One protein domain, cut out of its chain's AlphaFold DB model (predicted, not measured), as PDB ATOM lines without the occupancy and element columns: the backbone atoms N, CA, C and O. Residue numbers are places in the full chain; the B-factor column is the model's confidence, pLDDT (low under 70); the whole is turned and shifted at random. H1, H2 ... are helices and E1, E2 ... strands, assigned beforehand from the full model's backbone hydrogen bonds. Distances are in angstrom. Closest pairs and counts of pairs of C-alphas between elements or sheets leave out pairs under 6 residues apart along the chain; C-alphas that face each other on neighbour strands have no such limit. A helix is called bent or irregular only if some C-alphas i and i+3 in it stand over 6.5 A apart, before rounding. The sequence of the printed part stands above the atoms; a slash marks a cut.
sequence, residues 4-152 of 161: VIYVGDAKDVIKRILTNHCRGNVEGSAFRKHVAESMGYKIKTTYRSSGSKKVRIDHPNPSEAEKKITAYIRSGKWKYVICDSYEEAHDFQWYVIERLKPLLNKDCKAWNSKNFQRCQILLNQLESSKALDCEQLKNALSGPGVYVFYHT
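What this domain is: This is residues 4 to 152 of the 161 residues of an uncharacterized protein of Candidatus Desulfofervidus auxilii (UniProt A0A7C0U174). A small three-stranded sheet, E1, E5 and E4, is covered by helices on both faces: H4 and H5 over one, H1 over the other. Beyond the body formed round this sheet, H2 and H3 lead to a small hairpin, E2 and E3, at one end of the longest axis. The 149 printed residues hold six named helices and five named strands, in the order E1 H1 H2 E2 E3 H3 E4 H4 H5 H6 E5; the class is mixed. The larger sheet has the order E1, E5, E4 and is antiparallel. The whole is compact, with a radius of gyration of the C-alphas of 15.8 A, and elongated, spanning 49 by 32 by 26 A.

Where its parts are: In the larger sheet, E1, residues 4 to 10, begins at C-alpha 4 (234.347, 221.593, 210.385) and is 17.9 A long; E5, residues 145 to 151, measures 20.1 A and ends at C-alpha 151 (228.625, 222.602, 206.640); E4 is residues 77 to 82, 16.8 A. The helices are H1, residues 13 to 21; H2, 30 to 38; H3, 62 to 75, 20.2 A; H4, 86 to 100, 20.4 A; H5, 113 to 128, 22.7 A; and H6, 136 to 139. E2, residues 43 to 47, and E3, 53 to 57, are each 13.5 A. H5 is irregular, C-alphas 114 and 117 being 7.9 A apart, with a kink of 34 degrees near residue 120; H6 is only just irregular, C-alphas 136 and 139 being 6.8 A apart.

How they stand to each other: E5, the inner strand, pairs with E1 through N 8 and O 147, 3.0 A, and with E4 through N 148 and O 79, 2.8 A. H4 runs along the strands, over E1 and E5, at a height over the sheet of 7.8 A. H5, on the same face, touches H4 about perpendicular at 73 degrees; their closest C-alphas, Phe 92 and Cys 119, are 5.9 A apart. H1 is on the opposite face, at a height of 9.2 A, and touches H6, with C-alphas of Ile 14 and Leu 137 closest at 6.6 A. H2, H3 and H6 only graze the sheet. H2 and H3 only just touch, with 3 pairs of C-alphas within 8 A, the closest being Ala 36 and Ile 69 at 6.4 A. In the hairpin E2 and E3, N 44 and O 56 are 2.8 A apart, within hydrogen-bond range. Every O i to N i+4 pair is within that range in H1, H2 and H3; H4 has 9 of 11, H5 10 of 12, and H6 is too short for such a pair.

The domain as a whole: The C-alphas farthest apart, Pro 60 and Lys 114, are 50.1 A apart. The printed part has no cut; its long link is H4 to H5. No printed residue is under 70 in pLDDT.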
ATOM      1  N   VAL A   4     233.106 221.329 211.123       96.12
ATOM      2  CA  VAL A   4     234.347 221.593 210.385       96.12
ATOM      3  C   VAL A   4     234.573 220.438 209.407       96.12
ATOM      4  O   VAL A   4     234.851 219.305 209.797       96.12
ATOM      5  N   ILE A   5     234.409 220.711 208.117       96.94
ATOM      6  CA  ILE A   5     234.505 219.695 207.066       96.94
ATOM      7  C   ILE A   5     235.920 219.626 206.505       96.94
ATOM      8  O   ILE A   5     236.433 218.534 206.280       96.94
ATOM      9  N   TYR A   6     236.546 220.774 206.257       98.06
ATOM     10  CA  TYR A   6     237.845 220.829 205.596       98.06
ATOM     11  C   TYR A   6     238.624 222.074 206.004       98.06
ATOM     12  O   TYR A   6     238.041 223.139 206.188       98.06
ATOM     13  N   VAL A   7     239.941 221.944 206.085       98.50
ATOM     14  CA  VAL A   7     240.892 223.036 206.310       98.50
ATOM     15  C   VAL A   7     241.907 223.039 205.173       98.50
ATOM     16  O   VAL A   7     242.350 221.977 204.733       98.50
ATOM     17  N   GLY A   8     242.310 224.212 204.699       98.12
ATOM     18  CA  GLY A   8     243.438 224.312 203.780       98.12
ATOM     19  C   GLY A   8     244.095 225.681 203.789       98.12
ATOM     20  O   GLY A   8     243.524 226.650 204.279       98.12
ATOM     21  N   ASP A   9     245.283 225.750 203.205       98.44
ATOM     22  CA  ASP A   9     246.028 226.978 202.962       98.44
ATOM     23  C   ASP A   9     245.999 227.390 201.482       98.44
ATOM     24  O   ASP A   9     245.609 226.629 200.583       98.44
ATOM     25  N   ALA A  10     246.394 228.634 201.225       98.38
ATOM     26  CA  ALA A  10     246.683 229.135 199.890       98.38
ATOM     27  C   ALA A  10     247.579 230.376 199.944       98.38
ATOM     28  O   ALA A  10     247.582 231.106 200.929       98.38
ATOM     29  N   LYS A  11     248.261 230.670 198.829       98.44
ATOM     30  CA  LYS A  11     248.895 231.981 198.578       98.44
ATOM     31  C   LYS A  11     247.879 233.110 198.366       98.44
ATOM     32  O   LYS A  11     248.216 234.273 198.527       98.44
ATOM     33  N   ASP A  12     246.666 232.753 197.952       98.38
ATOM     34  CA  ASP A  12     245.532 233.651 197.744       98.38
ATOM     35  C   ASP A  12     244.261 232.892 198.147       98.38
ATOM     36  O   ASP A  12     243.732 232.068 197.390       98.38
ATOM     37  N   VAL A  13     243.840 233.097 199.395       98.19
ATOM     38  CA  VAL A  13     242.776 232.320 200.041       98.19
ATOM     39  C   VAL A  13     241.416 232.494 199.371       98.19
ATOM     40  O   VAL A  13     240.758 231.500 199.054       98.19
ATOM     41  N   ILE A  14     241.018 233.725 199.052       98.19
ATOM     42  CA  ILE A  14     239.736 233.994 198.391       98.19
ATOM     43  C   ILE A  14     239.734 233.421 196.977       98.19
ATOM     44  O   ILE A  14     238.782 232.736 196.591       98.19
ATOM     45  N   LYS A  15     240.813 233.614 196.207       97.75
ATOM     46  CA  LYS A  15     240.915 233.047 194.859       97.75
ATOM     47  C   LYS A  15     240.868 231.527 194.892       97.75
ATOM     48  O   LYS A  15     240.188 230.936 194.051       97.75
ATOM     49  N   ARG A  16     241.527 230.879 195.860       97.88
ATOM     50  CA  ARG A  16     241.482 229.418 196.026       97.88
ATOM     51  C   ARG A  16     240.057 228.940 196.289       97.88
ATOM     52  O   ARG A  16     239.588 228.041 195.589       97.88
ATOM     53  N   ILE A  17     239.353 229.563 197.234       98.19
ATOM     54  CA  ILE A  17     237.971 229.196 197.557       98.19
ATOM     55  C   ILE A  17     237.064 229.400 196.340       98.19
ATOM     56  O   ILE A  17     236.386 228.470 195.906       98.19
ATOM     57  N   LEU A  18     237.080 230.585 195.728       97.81
ATOM     58  CA  LEU A  18     236.136 230.919 194.662       97.81
ATOM     59  C   LEU A  18     236.397 230.157 193.363       97.81
ATOM     60  O   LEU A  18     235.448 229.689 192.730       97.81
ATOM     61  N   THR A  19     237.659 230.036 192.948       96.50
ATOM     62  CA  THR A  19     237.994 229.467 191.635       96.50
ATOM     63  C   THR A  19     238.133 227.950 191.680       96.50
ATOM     64  O   THR A  19     237.627 227.276 190.788       96.50
ATOM     65  N   ASN A  20     238.752 227.388 192.725       96.75
ATOM     66  CA  ASN A  20     238.976 225.945 192.806       96.75
ATOM     67  C   ASN A  20     237.856 225.212 193.541       96.75
ATOM     68  O   ASN A  20     237.502 224.115 193.117       96.75
ATOM     69  N   HIS A  21     237.287 225.785 194.607       97.12
ATOM     70  CA  HIS A  21     236.287 225.076 195.418       97.12
ATOM     71  C   HIS A  21     234.861 225.380 194.975       97.12
ATOM     72  O   HIS A  21     234.136 224.452 194.633       97.12
ATOM     73  N   CYS A  22     234.466 226.653 194.894       96.44
ATOM     74  CA  CYS A  22     233.096 227.049 194.542       96.44
ATOM     75  C   CYS A  22     232.769 226.883 193.042       96.44
ATOM     76  O   CYS A  22     231.590 226.841 192.694       96.44
ATOM     77  N   ARG A  23     233.775 226.854 192.152       94.81
ATOM     78  CA  ARG A  23     233.591 226.817 190.680       94.81
ATOM     79  C   ARG A  23     234.469 225.801 189.942       94.81
ATOM     80  O   ARG A  23     234.341 225.670 188.729       94.81
ATOM     81  N   GLY A  24     235.382 225.136 190.647       93.88
ATOM     82  CA  GLY A  24     236.338 224.215 190.040       93.88
ATOM     83  C   GLY A  24     235.762 222.822 189.803       93.88
ATOM     84  O   GLY A  24     234.555 222.623 189.734       93.88
ATOM     85  N   ASN A  25     236.658 221.844 189.703       95.12
ATOM     86  CA  ASN A  25     236.345 220.430 189.505       95.12
ATOM     87  C   ASN A  25     237.226 219.559 190.420       95.12
ATOM     88  O   ASN A  25     238.125 220.069 191.099       95.12
ATOM     89  N   VAL A  26     236.978 218.248 190.443       94.81
ATOM     90  CA  VAL A  26     237.746 217.304 191.281       94.81
ATOM     91  C   VAL A  26     239.230 217.200 190.911       94.81
ATOM     92  O   VAL A  26     240.029 216.735 191.718       94.81
ATOM     93  N   GLU A  27     239.626 217.636 189.712       93.50
ATOM     94  CA  GLU A  27     241.030 217.642 189.292       93.50
ATOM     95  C   GLU A  27     241.814 218.787 189.940       93.50
ATOM     96  O   GLU A  27     242.941 218.594 190.391       93.50
ATOM     97  N   GLY A  28     241.214 219.977 190.027       91.12
ATOM     98  CA  GLY A  28     241.867 221.179 190.551       91.12
ATOM     99  C   GLY A  28     241.816 221.345 192.073       91.12
ATOM    100  O   GLY A  28     242.394 222.306 192.599       91.12
ATOM    101  N   SER A  29     241.108 220.467 192.790       95.38
ATOM    102  CA  SER A  29     240.872 220.607 194.230       95.38
ATOM    103  C   SER A  29     240.793 219.261 194.956       95.38
ATOM    104  O   SER A  29     239.867 218.477 194.750       95.38
ATOM    105  N   ALA A  30     241.729 219.047 195.887       93.62
ATOM    106  CA  ALA A  30     241.707 217.905 196.802       93.62
ATOM    107  C   ALA A  30     240.444 217.897 197.678       93.62
ATOM    108  O   ALA A  30     239.833 216.849 197.856       93.62
ATOM    109  N   PHE A  31     239.995 219.069 198.141       96.38
ATOM    110  CA  PHE A  31     238.741 219.199 198.881       96.38
ATOM    111  C   PHE A  31     237.546 218.702 198.059       96.38
ATOM    112  O   PHE A  31     236.789 217.860 198.533       96.38
ATOM    113  N   ARG A  32     237.412 219.141 196.797       96.88
ATOM    114  CA  ARG A  32     236.332 218.669 195.910       96.88
ATOM    115  C   ARG A  32     236.400 217.168 195.675       96.88
ATOM    116  O   ARG A  32     235.368 216.508 195.672       96.88
ATOM    117  N   LYS A  33     237.608 216.629 195.505       95.44
ATOM    118  CA  LYS A  33     237.825 215.187 195.380       95.44
ATOM    119  C   LYS A  33     237.342 214.438 196.628       95.44
ATOM    120  O   LYS A  33     236.630 213.453 196.486       95.44
ATOM    121  N   HIS A  34     237.676 214.913 197.827       95.00
ATOM    122  CA  HIS A  34     237.237 214.277 199.072       95.00
ATOM    123  C   HIS A  34     235.724 214.389 199.273       95.00
ATOM    124  O   HIS A  34     235.102 213.411 199.663       95.00
ATOM    125  N   VAL A  35     235.118 215.533 198.938       95.38
ATOM    126  CA  VAL A  35     233.653 215.681 198.932       95.38
ATOM    127  C   VAL A  35     233.015 214.666 197.988       95.38
ATOM    128  O   VAL A  35     232.082 213.978 198.387       95.38
ATOM    129  N   ALA A  36     233.536 214.528 196.765       94.88
ATOM    130  CA  ALA A  36     233.029 213.563 195.796       94.88
ATOM    131  C   ALA A  36     233.103 212.121 196.328       94.88
ATOM    132  O   ALA A  36     232.110 211.402 196.285       94.88
ATOM    133  N   GLU A  37     234.255 211.722 196.874       94.00
ATOM    134  CA  GLU A  37     234.449 210.398 197.479       94.00
ATOM    135  C   GLU A  37     233.485 210.164 198.653       94.00
ATOM    136  O   GLU A  37     232.875 209.101 198.742       94.00
ATOM    137  N   SER A  38     233.282 211.162 199.521       92.94
ATOM    138  CA  SER A  38     232.335 211.078 200.642       92.94
ATOM    139  C   SER A  38     230.866 211.057 200.219       92.94
ATOM    140  O   SER A  38     230.042 210.536 200.960       92.94
ATOM    141  N   MET A  39     230.533 211.583 199.038       91.88
ATOM    142  CA  MET A  39     229.208 211.430 198.419       91.88
ATOM    143  C   MET A  39     229.022 210.059 197.739       91.88
ATOM    144  O   MET A  39     227.976 209.814 197.147       91.88
ATOM    145  N   GLY A  40     230.025 209.174 197.784       92.06
ATOM    146  CA  GLY A  40     229.978 207.840 197.178       92.06
ATOM    147  C   GLY A  40     230.488 207.776 195.735       92.06
ATOM    148  O   GLY A  40     230.476 206.708 195.120       92.06
ATOM    149  N   TYR A  41     230.977 208.886 195.173       93.50
ATOM    150  CA  TYR A  41     231.520 208.881 193.821       93.50
ATOM    151  C   TYR A  41     232.915 208.258 193.762       93.50
ATOM    152  O   TYR A  41     233.819 208.603 194.523       93.50
ATOM    153  N   LYS A  42     233.134 207.396 192.766       94.44
ATOM    154  CA  LYS A  42     234.471 206.894 192.432       94.44
ATOM    155  C   LYS A  42     235.237 207.934 191.618       94.44
ATOM    156  O   LYS A  42     234.675 208.599 190.749       94.44
ATOM    157  N   ILE A  43     236.540 208.052 191.865       94.38
ATOM    158  CA  ILE A  43     237.433 208.955 191.129       94.38
ATOM    159  C   ILE A  43     238.318 208.135 190.196       94.38
ATOM    160  O   ILE A  43     239.069 207.264 190.631       94.38
ATOM    161  N   LYS A  44     238.274 208.458 188.903       93.88
ATOM    162  CA  LYS A  44     239.123 207.855 187.878       93.88
ATOM    163  C   LYS A  44     240.275 208.786 187.528       93.88
ATOM    164  O   LYS A  44     240.069 209.960 187.220       93.88
ATOM    165  N   THR A  45     241.485 208.235 187.532       93.56
ATOM    166  CA  THR A  45     242.692 208.918 187.053       93.56
ATOM    167  C   THR A  45     243.146 208.265 185.754       93.56
ATOM    168  O   THR A  45     243.303 207.050 185.689       93.56
ATOM    169  N   THR A  46     243.345 209.070 184.719       93.19
ATOM    170  CA  THR A  46     243.922 208.654 183.434       93.19
ATOM    171  C   THR A  46     245.115 209.541 183.101       93.19
ATOM    172  O   THR A  46     245.354 210.541 183.775       93.19
ATOM    173  N   TYR A  47     245.848 209.226 182.039       93.00
ATOM    174  CA  TYR A  47     246.922 210.076 181.528       93.00
ATOM    175  C   TYR A  47     246.483 210.751 180.226       93.00
ATOM    176  O   TYR A  47     245.767 210.157 179.420       93.00
ATOM    177  N   ARG A  48     246.855 212.020 180.045       88.75
ATOM    178  CA  ARG A  48     246.727 212.732 178.769       88.75
ATOM    179  C   ARG A  48     247.846 212.288 177.826       88.75
ATOM    180  O   ARG A  48     248.860 211.763 178.280       88.75
ATOM    181  N   SER A  49     247.709 212.594 176.539       90.56
ATOM    182  CA  SER A  49     248.786 212.415 175.551       90.56
ATOM    183  C   SER A  49     250.080 213.138 175.944       90.56
ATOM    184  O   SER A  49     251.162 212.649 175.657       90.56
ATOM    185  N   SER A  50     249.979 214.255 176.673       91.12
ATOM    186  CA  SER A  50     251.128 214.979 177.231       91.12
ATOM    187  C   SER A  50     251.797 214.302 178.437       91.12
ATOM    188  O   SER A  50     252.716 214.872 179.014       91.12
ATOM    189  N   GLY A  51     251.305 213.147 178.897       90.94
ATOM    190  CA  GLY A  51     251.786 212.467 180.106       90.94
ATOM    191  C   GLY A  51     251.258 213.049 181.425       90.94
ATOM    192  O   GLY A  51     251.491 212.482 182.490       90.94
ATOM    193  N   SER A  52     250.501 214.151 181.393       89.31
ATOM    194  CA  SER A  52     249.876 214.710 182.601       89.31
ATOM    195  C   SER A  52     248.680 213.874 183.073       89.31
ATOM    196  O   SER A  52     247.909 213.348 182.267       89.31
ATOM    197  N   LYS A  53     248.485 213.773 184.392       90.94
ATOM    198  CA  LYS A  53     247.326 213.083 184.980       90.94
ATOM    199  C   LYS A  53     246.052 213.891 184.745       90.94
ATOM    200  O   LYS A  53     246.040 215.086 185.006       90.94
ATOM    201  N   LYS A  54     244.989 213.226 184.301       91.81
ATOM    202  CA  LYS A  54     243.616 213.732 184.217       91.81
ATOM    203  C   LYS A  54     242.777 213.023 185.269       91.81
ATOM    204  O   LYS A  54     242.740 211.795 185.294       91.81
ATOM    205  N   VAL A  55     242.094 213.785 186.111       92.69
ATOM    206  CA  VAL A  55     241.247 213.257 187.189       92.69
ATOM    207  C   VAL A  55     239.797 213.602 186.884       92.69
ATOM    208  O   VAL A  55     239.493 214.726 186.496       92.69
ATOM    209  N   ARG A  56     238.889 212.638 187.022       93.38
ATOM    210  CA  ARG A  56     237.453 212.865 186.835       93.38
ATOM    211  C   ARG A  56     236.629 211.969 187.745       93.38
ATOM    212  O   ARG A  56     237.106 210.932 188.199       93.38
ATOM    213  N   ILE A  57     235.372 212.339 187.928       94.31
ATOM    214  CA  ILE A  57     234.376 211.467 188.541       94.31
ATOM    215  C   ILE A  57     234.053 210.327 187.569       94.31
ATOM    216  O   ILE A  57     233.794 210.564 186.386       94.31
ATOM    217  N   ASP A  58     234.098 209.093 188.059       93.56
ATOM    218  CA  ASP A  58     233.710 207.893 187.324       93.56
ATOM    219  C   ASP A  58     232.195 207.699 187.430       93.56
ATOM    220  O   ASP A  58     231.686 206.947 188.255       93.56
ATOM    221  N   HIS A  59     231.470 208.476 186.630       92.38
ATOM    222  CA  HIS A  59     230.013 208.492 186.567       92.38
ATOM    223  C   HIS A  59     229.579 208.557 185.095       92.38
ATOM    224  O   HIS A  59     230.295 209.179 184.301       92.38
ATOM    225  N   PRO A  60     228.426 207.977 184.702       90.88
ATOM    226  CA  PRO A  60     227.920 208.070 183.328       90.88
ATOM    227  C   PRO A  60     227.782 209.517 182.840       90.88
ATOM    228  O   PRO A  60     228.058 209.818 181.681       90.88
ATOM    229  N   ASN A  61     227.435 210.428 183.755       92.38
ATOM    230  CA  ASN A  61     227.389 211.865 183.512       92.38
ATOM    231  C   ASN A  61     228.242 212.633 184.545       92.38
ATOM    232  O   ASN A  61     227.723 213.038 185.589       92.38
ATOM    233  N   PRO A  62     229.553 212.834 184.310       91.31
ATOM    234  CA  PRO A  62     230.430 213.505 185.273       91.31
ATOM    235  C   PRO A  62     230.047 214.967 185.541       91.31
ATOM    236  O   PRO A  62     230.270 215.467 186.637       91.31
ATOM    237  N   SER A  63     229.453 215.650 184.556       92.50
ATOM    238  CA  SER A  63     229.026 217.050 184.689       92.50
ATOM    239  C   SER A  63     227.911 217.204 185.723       92.50
ATOM    240  O   SER A  63     227.924 218.125 186.535       92.50
ATOM    241  N   GLU A  64     226.961 216.270 185.738       93.69
ATOM    242  CA  GLU A  64     225.887 216.253 186.730       93.69
ATOM    243  C   GLU A  64     226.410 215.991 188.148       93.69
ATOM    244  O   GLU A  64     226.028 216.696 189.083       93.69
ATOM    245  N   ALA A  65     227.347 215.052 188.305       93.38
ATOM    246  CA  ALA A  65     227.994 214.802 189.590       93.38
ATOM    247  C   ALA A  65     228.769 216.043 190.088       93.38
ATOM    248  O   ALA A  65     228.638 216.438 191.246       93.38
ATOM    249  N   GLU A  66     229.498 216.736 189.203       95.06
ATOM    250  CA  GLU A  66     230.169 218.004 189.535       95.06
ATOM    251  C   GLU A  66     229.180 219.110 189.938       95.06
ATOM    252  O   GLU A  66     229.493 219.921 190.814       95.06
ATOM    253  N   LYS A  67     227.974 219.155 189.352       95.06
ATOM    254  CA  LYS A  67     226.915 220.090 189.777       95.06
ATOM    255  C   LYS A  67     226.441 219.790 191.197       95.06
ATOM    256  O   LYS A  67     226.331 220.731 191.979       95.06
ATOM    257  N   LYS A  68     226.225 218.516 191.553       94.62
ATOM    258  CA  LYS A  68     225.845 218.104 192.920       94.62
ATOM    259  C   LYS A  68     226.925 218.484 193.944       94.62
ATOM    260  O   LYS A  68     226.620 219.121 194.949       94.62
ATOM    261  N   ILE A  69     228.197 218.219 193.635       95.31
ATOM    262  CA  ILE A  69     229.339 218.635 194.474       95.31
ATOM    263  C   ILE A  69     229.398 220.159 194.611       95.31
ATOM    264  O   ILE A  69     229.600 220.691 195.700       95.31
ATOM    265  N   THR A  70     229.205 220.883 193.507       96.00
ATOM    266  CA  THR A  70     229.212 222.349 193.510       96.00
ATOM    267  C   THR A  70     228.077 222.915 194.352       96.00
ATOM    268  O   THR A  70     228.309 223.869 195.090       96.00
ATOM    269  N   ALA A  71     226.877 222.336 194.271       95.88
ATOM    270  CA  ALA A  71     225.735 222.745 195.079       95.88
ATOM    271  C   ALA A  71     226.047 222.612 196.576       95.88
ATOM    272  O   ALA A  71     225.950 223.608 197.286       95.88
ATOM    273  N   TYR A  72     226.544 221.447 197.007       95.81
ATOM    274  CA  TYR A  72     226.957 221.207 198.395       95.81
ATOM    275  C   TYR A  72     228.040 222.184 198.876       95.81
ATOM    276  O   TYR A  72     227.974 222.749 199.962       95.81
ATOM    277  N   ILE A  73     229.067 222.438 198.060       96.75
ATOM    278  CA  ILE A  73     230.132 223.365 198.462       96.75
ATOM    279  C   ILE A  73     229.601 224.801 198.577       96.75
ATOM    280  O   ILE A  73     230.016 225.550 199.459       96.75
ATOM    281  N   ARG A  74     228.682 225.200 197.691       96.50
ATOM    282  CA  ARG A  74     228.106 226.550 197.681       96.50
ATOM    283  C   ARG A  74     227.074 226.783 198.785       96.50
ATOM    284  O   ARG A  74     226.868 227.944 199.126       96.50
ATOM    285  N   SER A  75     226.446 225.738 199.327       95.62
ATOM    286  CA  SER A  75     225.538 225.846 200.479       95.62
ATOM    287  C   SER A  75     226.264 225.991 201.818       95.62
ATOM    288  O   SER A  75     225.655 226.426 202.793       95.62
ATOM    289  N   GLY A  76     227.557 225.662 201.871       96.19
ATOM    290  CA  GLY A  76     228.364 225.817 203.076       96.19
ATOM    291  C   GLY A  76     228.877 227.224 203.332       96.19
ATOM    292  O   GLY A  76     228.650 228.169 202.570       96.19
ATOM    293  N   LYS A  77     229.621 227.339 204.430       97.75
ATOM    294  CA  LYS A  77     230.227 228.589 204.878       97.75
ATOM    295  C   LYS A  77     231.733 228.446 205.034       97.75
ATOM    296  O   LYS A  77     232.263 227.372 205.298       97.75
ATOM    297  N   TRP A  78     232.423 229.562 204.875       98.31
ATOM    298  CA  TRP A  78     233.869 229.666 204.930       98.31
ATOM    299  C   TRP A  78     234.256 230.659 206.011       98.31
ATOM    300  O   TRP A  78     233.742 231.776 206.045       98.31
ATOM    301  N   LYS A  79     235.194 230.264 206.861       98.56
ATOM    302  CA  LYS A  79     235.968 231.190 207.690       98.56
ATOM    303  C   LYS A  79     237.395 231.194 207.189       98.56
ATOM    304  O   LYS A  79     237.869 230.166 206.705       98.56
ATOM    305  N   TYR A  80     238.071 232.326 207.285       98.69
ATOM    306  CA  TYR A  80     239.460 232.419 206.867       98.69
ATOM    307  C   TYR A  80     240.198 233.504 207.642       98.69
ATOM    308  O   TYR A  80     239.589 234.421 208.190       98.69
ATOM    309  N   VAL A  81     241.521 233.389 207.659       98.50
ATOM    310  CA  VAL A  81     242.435 234.405 208.177       98.50
ATOM    311  C   VAL A  81     243.572 234.594 207.176       98.50
ATOM    312  O   VAL A  81     243.992 233.635 206.521       98.50
ATOM    313  N   ILE A  82     244.032 235.834 207.026       98.50
ATOM    314  CA  ILE A  82     245.204 236.175 206.215       98.50
ATOM    315  C   ILE A  82     246.434 236.103 207.121       98.50
ATOM    316  O   ILE A  82     246.422 236.632 208.228       98.50
ATOM    317  N   CYS A  83     247.466 235.430 206.635       98.50
ATOM    318  CA  CYS A  83     248.768 235.279 207.268       98.50
ATOM    319  C   CYS A  83     249.773 236.248 206.636       98.50
ATOM    320  O   CYS A  83     249.583 236.712 205.509       98.50
ATOM    321  N   ASP A  84     250.874 236.501 207.337       97.94
ATOM    322  CA  ASP A  84     251.916 237.429 206.885       97.94
ATOM    323  C   ASP A  84     252.658 236.877 205.654       97.94
ATOM    324  O   ASP A  84     253.126 237.628 204.796       97.94
ATOM    325  N   SER A  85     252.741 235.546 205.538       98.50
ATOM    326  CA  SER A  85     253.349 234.856 204.404       98.50
ATOM    327  C   SER A  85     252.671 233.521 204.096       98.50
ATOM    328  O   SER A  85     251.857 233.002 204.864       98.50
ATOM    329  N   TYR A  86     253.016 232.942 202.944       98.44
ATOM    330  CA  TYR A  86     252.542 231.604 202.596       98.44
ATOM    331  C   TYR A  86     253.192 230.530 203.464       98.44
ATOM    332  O   TYR A  86     252.548 229.543 203.789       98.44
ATOM    333  N   GLU A  87     254.442 230.724 203.871       98.38
ATOM    334  CA  GLU A  87     255.151 229.823 204.774       98.38
ATOM    335  C   GLU A  87     254.455 229.768 206.140       98.38
ATOM    336  O   GLU A  87     254.256 228.679 206.676       98.38
ATOM    337  N   GLU A  88     254.006 230.919 206.659       98.44
ATOM    338  CA  GLU A  88     253.186 230.978 207.872       98.44
ATOM    339  C   GLU A  88     251.845 230.264 207.669       98.44
ATOM    340  O   GLU A  88     251.482 229.416 208.480       98.44
ATOM    341  N   ALA A  89     251.131 230.547 206.574       98.62
ATOM    342  CA  ALA A  89     249.867 229.873 206.276       98.62
ATOM    343  C   ALA A  89     250.038 228.347 206.172       98.62
ATOM    344  O   ALA A  89     249.204 227.584 206.665       98.62
ATOM    345  N   HIS A  90     251.136 227.901 205.558       98.00
ATOM    346  CA  HIS A  90     251.429 226.492 205.349       98.00
ATOM    347  C   HIS A  90     251.727 225.755 206.657       98.00
ATOM    348  O   HIS A  90     251.273 224.625 206.816       98.00
ATOM    349  N   ASP A  91     252.463 226.375 207.583       98.25
ATOM    350  CA  ASP A  91     252.707 225.846 208.931       98.25
ATOM    351  C   ASP A  91     251.417 225.864 209.770       98.25
ATOM    352  O   ASP A  91     251.011 224.851 210.348       98.25
ATOM    353  N   PHE A  92     250.709 226.997 209.752       98.62
ATOM    354  CA  PHE A  92     249.495 227.217 210.530       98.62
ATOM    355  C   PHE A  92     248.360 226.255 210.154       98.62
ATOM    356  O   PHE A  92     247.625 225.811 211.036       98.62
ATOM    357  N   GLN A  93     248.224 225.854 208.882       98.62
ATOM    358  CA  GLN A  93     247.172 224.912 208.477       98.62
ATOM    359  C   GLN A  93     247.208 223.613 209.294       98.62
ATOM    360  O   GLN A  93     246.162 223.066 209.638       98.62
ATOM    361  N   TRP A  94     248.409 223.117 209.606       98.38
ATOM    362  CA  TRP A  94     248.592 221.847 210.296       98.38
ATOM    363  C   TRP A  94     248.202 221.971 211.762       98.38
ATOM    364  O   TRP A  94     247.529 221.084 212.285       98.38
ATOM    365  N   TYR A  95     248.509 223.112 212.385       98.50
ATOM    366  CA  TYR A  95     247.986 223.463 213.702       98.50
ATOM    367  C   TYR A  95     246.451 223.475 213.703       98.50
ATOM    368  O   TYR A  95     245.823 222.863 214.565       98.50
ATOM    369  N   VAL A  96     245.817 224.104 212.707       98.44
ATOM    370  CA  VAL A  96     244.347 224.161 212.613       98.44
ATOM    371  C   VAL A  96     243.738 222.771 212.396       98.44
ATOM    372  O   VAL A  96     242.758 222.431 213.054       98.44
ATOM    373  N   ILE A  97     244.319 221.936 211.527       98.44
ATOM    374  CA  ILE A  97     243.876 220.545 211.319       98.44
ATOM    375  C   ILE A  97     244.008 219.740 212.617       98.44
ATOM    376  O   ILE A  97     243.088 219.004 212.983       98.44
ATOM    377  N   GLU A  98     245.118 219.898 213.344       97.56
ATOM    378  CA  GLU A  98     245.341 219.228 214.623       97.56
ATOM    379  C   GLU A  98     244.270 219.608 215.653       97.56
ATOM    380  O   GLU A  98     243.780 218.719 216.352       97.56
ATOM    381  N   ARG A  99     243.894 220.890 215.734       97.44
ATOM    382  CA  ARG A  99     242.938 221.410 216.725       97.44
ATOM    383  C   ARG A  99     241.485 221.131 216.365       97.44
ATOM    384  O   ARG A  99     240.723 220.709 217.228       97.44
ATOM    385  N   LEU A 100     241.110 221.354 215.107       96.31
ATOM    386  CA  LEU A 100     239.713 221.303 214.669       96.31
ATOM    387  C   LEU A 100     239.268 219.921 214.186       96.31
ATOM    388  O   LEU A 100     238.068 219.705 214.033       96.31
ATOM    389  N   LYS A 101     240.206 218.996 213.930       96.19
ATOM    390  CA  LYS A 101     239.937 217.627 213.449       96.19
ATOM    391  C   LYS A 101     238.885 217.583 212.316       96.19
ATOM    392  O   LYS A 101     237.869 216.898 212.452       96.19
ATOM    393  N   PRO A 102     239.091 218.330 211.210       96.12
ATOM    394  CA  PRO A 102     238.144 218.382 210.095       96.12
ATOM    395  C   PRO A 102     237.860 216.997 209.512       96.12
ATOM    396  O   PRO A 102     238.768 216.185 209.347       96.12
ATOM    397  N   LEU A 103     236.606 216.769 209.118       94.81
ATOM    398  CA  LEU A 103     236.139 215.466 208.636       94.81
ATOM    399  C   LEU A 103     236.898 214.945 207.400       94.81
ATOM    400  O   LEU A 103     237.076 213.738 207.260       94.81
ATOM    401  N   LEU A 104     237.302 215.832 206.483       95.19
ATOM    402  CA  LEU A 104     237.827 215.458 205.163       95.19
ATOM    403  C   LEU A 104     239.324 215.713 204.962       95.19
ATOM    404  O   LEU A 104     239.834 215.436 203.870       95.19
ATOM    405  N   ASN A 105     240.061 216.233 205.945       96.06
ATOM    406  CA  ASN A 105     241.521 216.256 205.829       96.06
ATOM    407  C   ASN A 105     242.057 214.859 206.138       96.06
ATOM    408  O   ASN A 105     241.914 214.365 207.252       96.06
ATOM    409  N   LYS A 106     242.675 214.222 205.140       89.19
ATOM    410  CA  LYS A 106     243.265 212.883 205.286       89.19
ATOM    411  C   LYS A 106     244.673 212.919 205.877       89.19
ATOM    412  O   LYS A 106     245.089 211.962 206.516       89.19
ATOM    413  N   ASP A 107     245.371 214.030 205.672       90.06
ATOM    414  CA  ASP A 107     246.740 214.230 206.125       90.06
ATOM    415  C   ASP A 107     246.783 215.244 207.268       90.06
ATOM    416  O   ASP A 107     246.046 216.234 207.272       90.06
ATOM    417  N   CYS A 108     247.699 215.021 208.207       91.44
ATOM    418  CA  CYS A 108     248.085 215.979 209.234       91.44
ATOM    419  C   CYS A 108     249.599 215.877 209.423       91.44
ATOM    420  O   CYS A 108     250.096 214.849 209.882       91.44
ATOM    421  N   LYS A 109     250.342 216.914 209.029       94.25
ATOM    422  CA  LYS A 109     251.794 216.983 209.235       94.25
ATOM    423  C   LYS A 109     252.120 217.703 210.539       94.25
ATOM    424  O   LYS A 109     251.252 218.312 211.157       94.25
ATOM    425  N   ALA A 110     253.381 217.621 210.949       95.56
ATOM    426  CA  ALA A 110     253.886 218.425 212.050       95.56
ATOM    427  C   ALA A 110     253.908 219.913 211.664       95.56
ATOM    428  O   ALA A 110     254.238 220.257 210.528       95.56
ATOM    429  N   TRP A 111     253.593 220.764 212.635       97.06
ATOM    430  CA  TRP A 111     253.778 222.213 212.590       97.06
ATOM    431  C   TRP A 111     254.905 222.615 213.551       97.06
ATOM    432  O   TRP A 111     255.276 221.859 214.456       97.06
ATOM    433  N   ASN A 112     255.480 223.796 213.358       96.69
ATOM    434  CA  ASN A 112     256.585 224.284 214.169       96.69
ATOM    435  C   ASN A 112     256.097 224.757 215.547       96.69
ATOM    436  O   ASN A 112     255.551 225.849 215.695       96.69
ATOM    437  N   SER A 113     256.383 223.978 216.591       95.88
ATOM    438  CA  SER A 113     255.974 224.280 217.969       95.88
ATOM    439  C   SER A 113     256.501 225.612 218.514       95.88
ATOM    440  O   SER A 113     255.866 226.205 219.387       95.88
ATOM    441  N   LYS A 114     257.603 226.145 217.968       97.19
ATOM    442  CA  LYS A 114     258.108 227.485 218.323       97.19
ATOM    443  C   LYS A 114     257.120 228.595 217.944       97.19
ATOM    444  O   LYS A 114     257.123 229.644 218.578       97.19
ATOM    445  N   ASN A 115     256.242 228.344 216.972       95.88
ATOM    446  CA  ASN A 115     255.213 229.276 216.514       95.88
ATOM    447  C   ASN A 115     253.896 229.150 217.300       95.88
ATOM    448  O   ASN A 115     252.902 229.756 216.901       95.88
ATOM    449  N   PHE A 116     253.850 228.387 218.402       97.56
ATOM    450  CA  PHE A 116     252.610 228.086 219.133       97.56
ATOM    451  C   PHE A 116     251.776 229.327 219.467       97.56
ATOM    452  O   PHE A 116     250.590 229.367 219.146       97.56
ATOM    453  N   GLN A 117     252.391 230.356 220.060       98.06
ATOM    454  CA  GLN A 117     251.681 231.584 220.430       98.06
ATOM    455  C   GLN A 117     251.079 232.278 219.204       98.06
ATOM    456  O   GLN A 117     249.920 232.691 219.226       98.06
ATOM    457  N   ARG A 118     251.842 232.357 218.107       97.88
ATOM    458  CA  ARG A 118     251.374 232.948 216.852       97.88
ATOM    459  C   ARG A 118     250.224 232.144 216.247       97.88
ATOM    460  O   ARG A 118     249.207 232.730 215.888       97.88
ATOM    461  N   CYS A 119     250.333 230.818 216.214       98.12
ATOM    462  CA  CYS A 119     249.262 229.936 215.749       98.12
ATOM    463  C   CYS A 119     247.992 230.079 216.597       98.12
ATOM    464  O   CYS A 119     246.893 230.098 216.054       98.12
ATOM    465  N   GLN A 120     248.119 230.235 217.916       98.31
ATOM    466  CA  GLN A 120     246.970 230.438 218.797       98.31
ATOM    467  C   GLN A 120     246.261 231.773 218.520       98.31
ATOM    468  O   GLN A 120     245.034 231.817 218.474       98.31
ATOM    469  N   ILE A 121     247.015 232.851 218.274       98.50
ATOM    470  CA  ILE A 121     246.448 234.148 217.871       98.50
ATOM    471  C   ILE A 121     245.688 234.012 216.547       98.50
ATOM    472  O   ILE A 121     244.537 234.443 216.456       98.50
ATOM    473  N   LEU A 122     246.301 233.381 215.541       98.56
ATOM    474  CA  LEU A 122     245.677 233.165 214.236       98.56
ATOM    475  C   LEU A 122     244.432 232.271 214.334       98.56
ATOM    476  O   LEU A 122     243.444 232.532 213.652       98.56
ATOM    477  N   LEU A 123     244.435 231.252 215.202       98.62
ATOM    478  CA  LEU A 123     243.262 230.405 215.437       98.62
ATOM    479  C   LEU A 123     242.117 231.205 216.062       98.62
ATOM    480  O   LEU A 123     240.999 231.135 215.561       98.62
ATOM    481  N   ASN A 124     242.390 232.032 217.072       98.44
ATOM    482  CA  ASN A 124     241.366 232.891 217.674       98.44
ATOM    483  C   ASN A 124     240.769 233.868 216.644       98.44
ATOM    484  O   ASN A 124     239.558 234.098 216.619       98.44
ATOM    485  N   GLN A 125     241.602 234.435 215.764       98.44
ATOM    486  CA  GLN A 125     241.141 235.285 214.659       98.44
ATOM    487  C   GLN A 125     240.283 234.500 213.660       98.44
ATOM    488  O   GLN A 125     239.216 234.958 213.259       98.44
ATOM    489  N   LEU A 126     240.712 233.295 213.291       98.25
ATOM    490  CA  LEU A 126     239.980 232.411 212.392       98.25
ATOM    491  C   LEU A 126     238.614 232.021 212.970       98.25
ATOM    492  O   LEU A 126     237.609 232.086 212.265       98.25
ATOM    493  N   GLU A 127     238.550 231.658 214.250       96.81
ATOM    494  CA  GLU A 127     237.316 231.260 214.934       96.81
ATOM    495  C   GLU A 127     236.345 232.430 215.115       96.81
ATOM    496  O   GLU A 127     235.138 232.260 214.912       96.81
ATOM    497  N   SER A 128     236.861 233.622 215.425       96.94
ATOM    498  CA  SER A 128     236.064 234.851 215.549       96.94
ATOM    499  C   SER A 128     235.676 235.474 214.205       96.94
ATOM    500  O   SER A 128     234.759 236.296 214.156       96.94
ATOM    501  N   SER A 129     236.321 235.071 213.104       96.81
ATOM    502  CA  SER A 129     235.996 235.580 211.773       96.81
ATOM    503  C   SER A 129     234.559 235.242 211.362       96.81
ATOM    504  O   SER A 129     233.972 234.214 211.734       96.81
ATOM    505  N   LYS A 130     233.976 236.135 210.559       95.94
ATOM    506  CA  LYS A 130     232.629 235.956 210.023       95.94
ATOM    507  C   LYS A 130     232.601 234.749 209.086       95.94
ATOM    508  O   LYS A 130     233.423 234.640 208.182       95.94
ATOM    509  N   ALA A 131     231.611 233.881 209.267       97.19
ATOM    510  CA  ALA A 131     231.322 232.806 208.330       97.19
ATOM    511  C   ALA A 131     230.654 233.384 207.066       97.19
ATOM    512  O   ALA A 131     229.607 234.032 207.154       97.19
ATOM    513  N   LEU A 132     231.266 233.169 205.902       97.50
ATOM    514  CA  LEU A 132     230.855 233.743 204.618       97.50
ATOM    515  C   LEU A 132     230.471 232.650 203.620       97.50
ATOM    516  O   LEU A 132     231.111 231.605 203.564       97.50
ATOM    517  N   ASP A 133     229.456 232.881 202.794       97.00
ATOM    518  CA  ASP A 133     229.230 232.049 201.602       97.00
ATOM    519  C   ASP A 133     230.077 232.506 200.398       97.00
ATOM    520  O   ASP A 133     230.749 233.539 200.422       97.00
ATOM    521  N   CYS A 134     230.036 231.725 199.311       95.69
ATOM    522  CA  CYS A 134     230.780 232.021 198.083       95.69
ATOM    523  C   CYS A 134     230.415 233.383 197.454       95.69
ATOM    524  O   CYS A 134     231.216 233.917 196.689       95.69
ATOM    525  N   GLU A 135     229.227 233.941 197.703       95.50
ATOM    526  CA  GLU A 135     228.839 235.243 197.146       95.50
ATOM    527  C   GLU A 135     229.421 236.383 197.984       95.50
ATOM    528  O   GLU A 135     230.015 237.311 197.433       95.50
ATOM    529  N   GLN A 136     229.353 236.261 199.309       96.81
ATOM    530  CA  GLN A 136     229.942 237.212 200.254       96.81
ATOM    531  C   GLN A 136     231.475 237.298 200.143       96.81
ATOM    532  O   GLN A 136     232.049 238.355 200.394       96.81
ATOM    533  N   LEU A 137     232.143 236.218 199.724       96.56
ATOM    534  CA  LEU A 137     233.598 236.183 199.530       96.56
ATOM    535  C   LEU A 137     234.099 236.993 198.321       96.56
ATOM    536  O   LEU A 137     235.279 237.324 198.277       96.56
ATOM    537  N   LYS A 138     233.251 237.324 197.334       94.25
ATOM    538  CA  LYS A 138     233.693 237.967 196.074       94.25
ATOM    539  C   LYS A 138     234.407 239.306 196.265       94.25
ATOM    540  O   LYS A 138     235.258 239.644 195.452       94.25
ATOM    541  N   ASN A 139     234.056 240.034 197.322       89.44
ATOM    542  CA  ASN A 139     234.595 241.361 197.626       89.44
ATOM    543  C   ASN A 139     235.491 241.354 198.873       89.44
ATOM    544  O   ASN A 139     235.799 242.410 199.420       89.44
ATOM    545  N   ALA A 140     235.848 240.170 199.371       95.25
ATOM    546  CA  ALA A 140     236.616 240.033 200.594       95.25
ATOM    547  C   ALA A 140     238.117 240.231 200.322       95.25
ATOM    548  O   ALA A 140     238.617 239.891 199.247       95.25
ATOM    549  N   LEU A 141     238.842 240.773 201.305       95.75
ATOM    550  CA  LEU A 141     240.296 240.904 201.223       95.75
ATOM    551  C   LEU A 141     240.929 239.516 201.092       95.75
ATOM    552  O   LEU A 141     240.502 238.576 201.769       95.75
ATOM    553  N   SER A 142     241.961 239.409 200.257       97.38
ATOM    554  CA  SER A 142     242.696 238.166 200.044       97.38
ATOM    555  C   SER A 142     244.199 238.345 200.194       97.38
ATOM    556  O   SER A 142     244.735 239.437 200.024       97.38
ATOM    557  N   GLY A 143     244.865 237.237 200.480       98.19
ATOM    558  CA  GLY A 143     246.305 237.112 200.627       98.19
ATOM    559  C   GLY A 143     246.667 235.665 200.960       98.19
ATOM    560  O   GLY A 143     245.798 234.781 200.873       98.19
ATOM    561  N   PRO A 144     247.925 235.409 201.350       98.69
ATOM    562  CA  PRO A 144     248.305 234.136 201.936       98.69
ATOM    563  C   PRO A 144     247.443 233.867 203.165       98.69
ATOM    564  O   PRO A 144     247.191 234.782 203.940       98.69
ATOM    565  N   GLY A 145     246.946 232.651 203.350       98.62
ATOM    566  CA  GLY A 145     246.055 232.404 204.478       98.62
ATOM    567  C   GLY A 145     245.523 230.990 204.573       98.62
ATOM    568  O   GLY A 145     245.697 230.174 203.665       98.62
ATOM    569  N   VAL A 146     244.839 230.738 205.687       98.81
ATOM    570  CA  VAL A 146     244.174 229.471 206.000       98.81
ATOM    571  C   VAL A 146     242.669 229.686 206.022       98.81
ATOM    572  O   VAL A 146     242.174 230.689 206.536       98.81
ATOM    573  N   TYR A 147     241.940 228.730 205.460       98.69
ATOM    574  CA  TYR A 147     240.485 228.708 205.430       98.69
ATOM    575  C   TYR A 147     239.936 227.406 205.995       98.69
ATOM    576  O   TYR A 147     240.554 226.345 205.898       98.69
ATOM    577  N   VAL A 148     238.726 227.498 206.537       98.56
ATOM    578  CA  VAL A 148     237.954 226.380 207.071       98.56
ATOM    579  C   VAL A 148     236.588 226.379 206.411       98.56
ATOM    580  O   VAL A 148     235.894 227.397 206.397       98.56
ATOM    581  N   PHE A 149     236.214 225.229 205.865       98.31
ATOM    582  CA  PHE A 149     234.887 224.980 205.335       98.31
ATOM    583  C   PHE A 149     233.996 224.356 206.401       98.31
ATOM    584  O   PHE A 149     234.344 223.336 207.007       98.31
ATOM    585  N   TYR A 150     232.827 224.951 206.564       97.12
ATOM    586  CA  TYR A 150     231.789 224.545 207.484       97.12
ATOM    587  C   TYR A 150     230.536 224.122 206.723       97.12
ATOM    588  O   TYR A 150     230.160 224.734 205.719       97.12
ATOM    589  N   HIS A 151     229.884 223.067 207.209       95.56
ATOM    590  CA  HIS A 151     228.625 222.602 206.640       95.56
ATOM    591  C   HIS A 151     227.724 221.957 207.696       95.56
ATOM    592  O   HIS A 151     228.197 221.423 208.703       95.56
ATOM    593  N   THR A 152     226.413 221.995 207.464       90.12
ATOM    594  CA  THR A 152     225.394 221.393 208.339       90.12
ATOM    595  C   THR A 152     224.885 220.048 207.823       90.12
ATOM    596  O   THR A 152     224.532 219.186 208.628       90.12
TER     597      THR A 152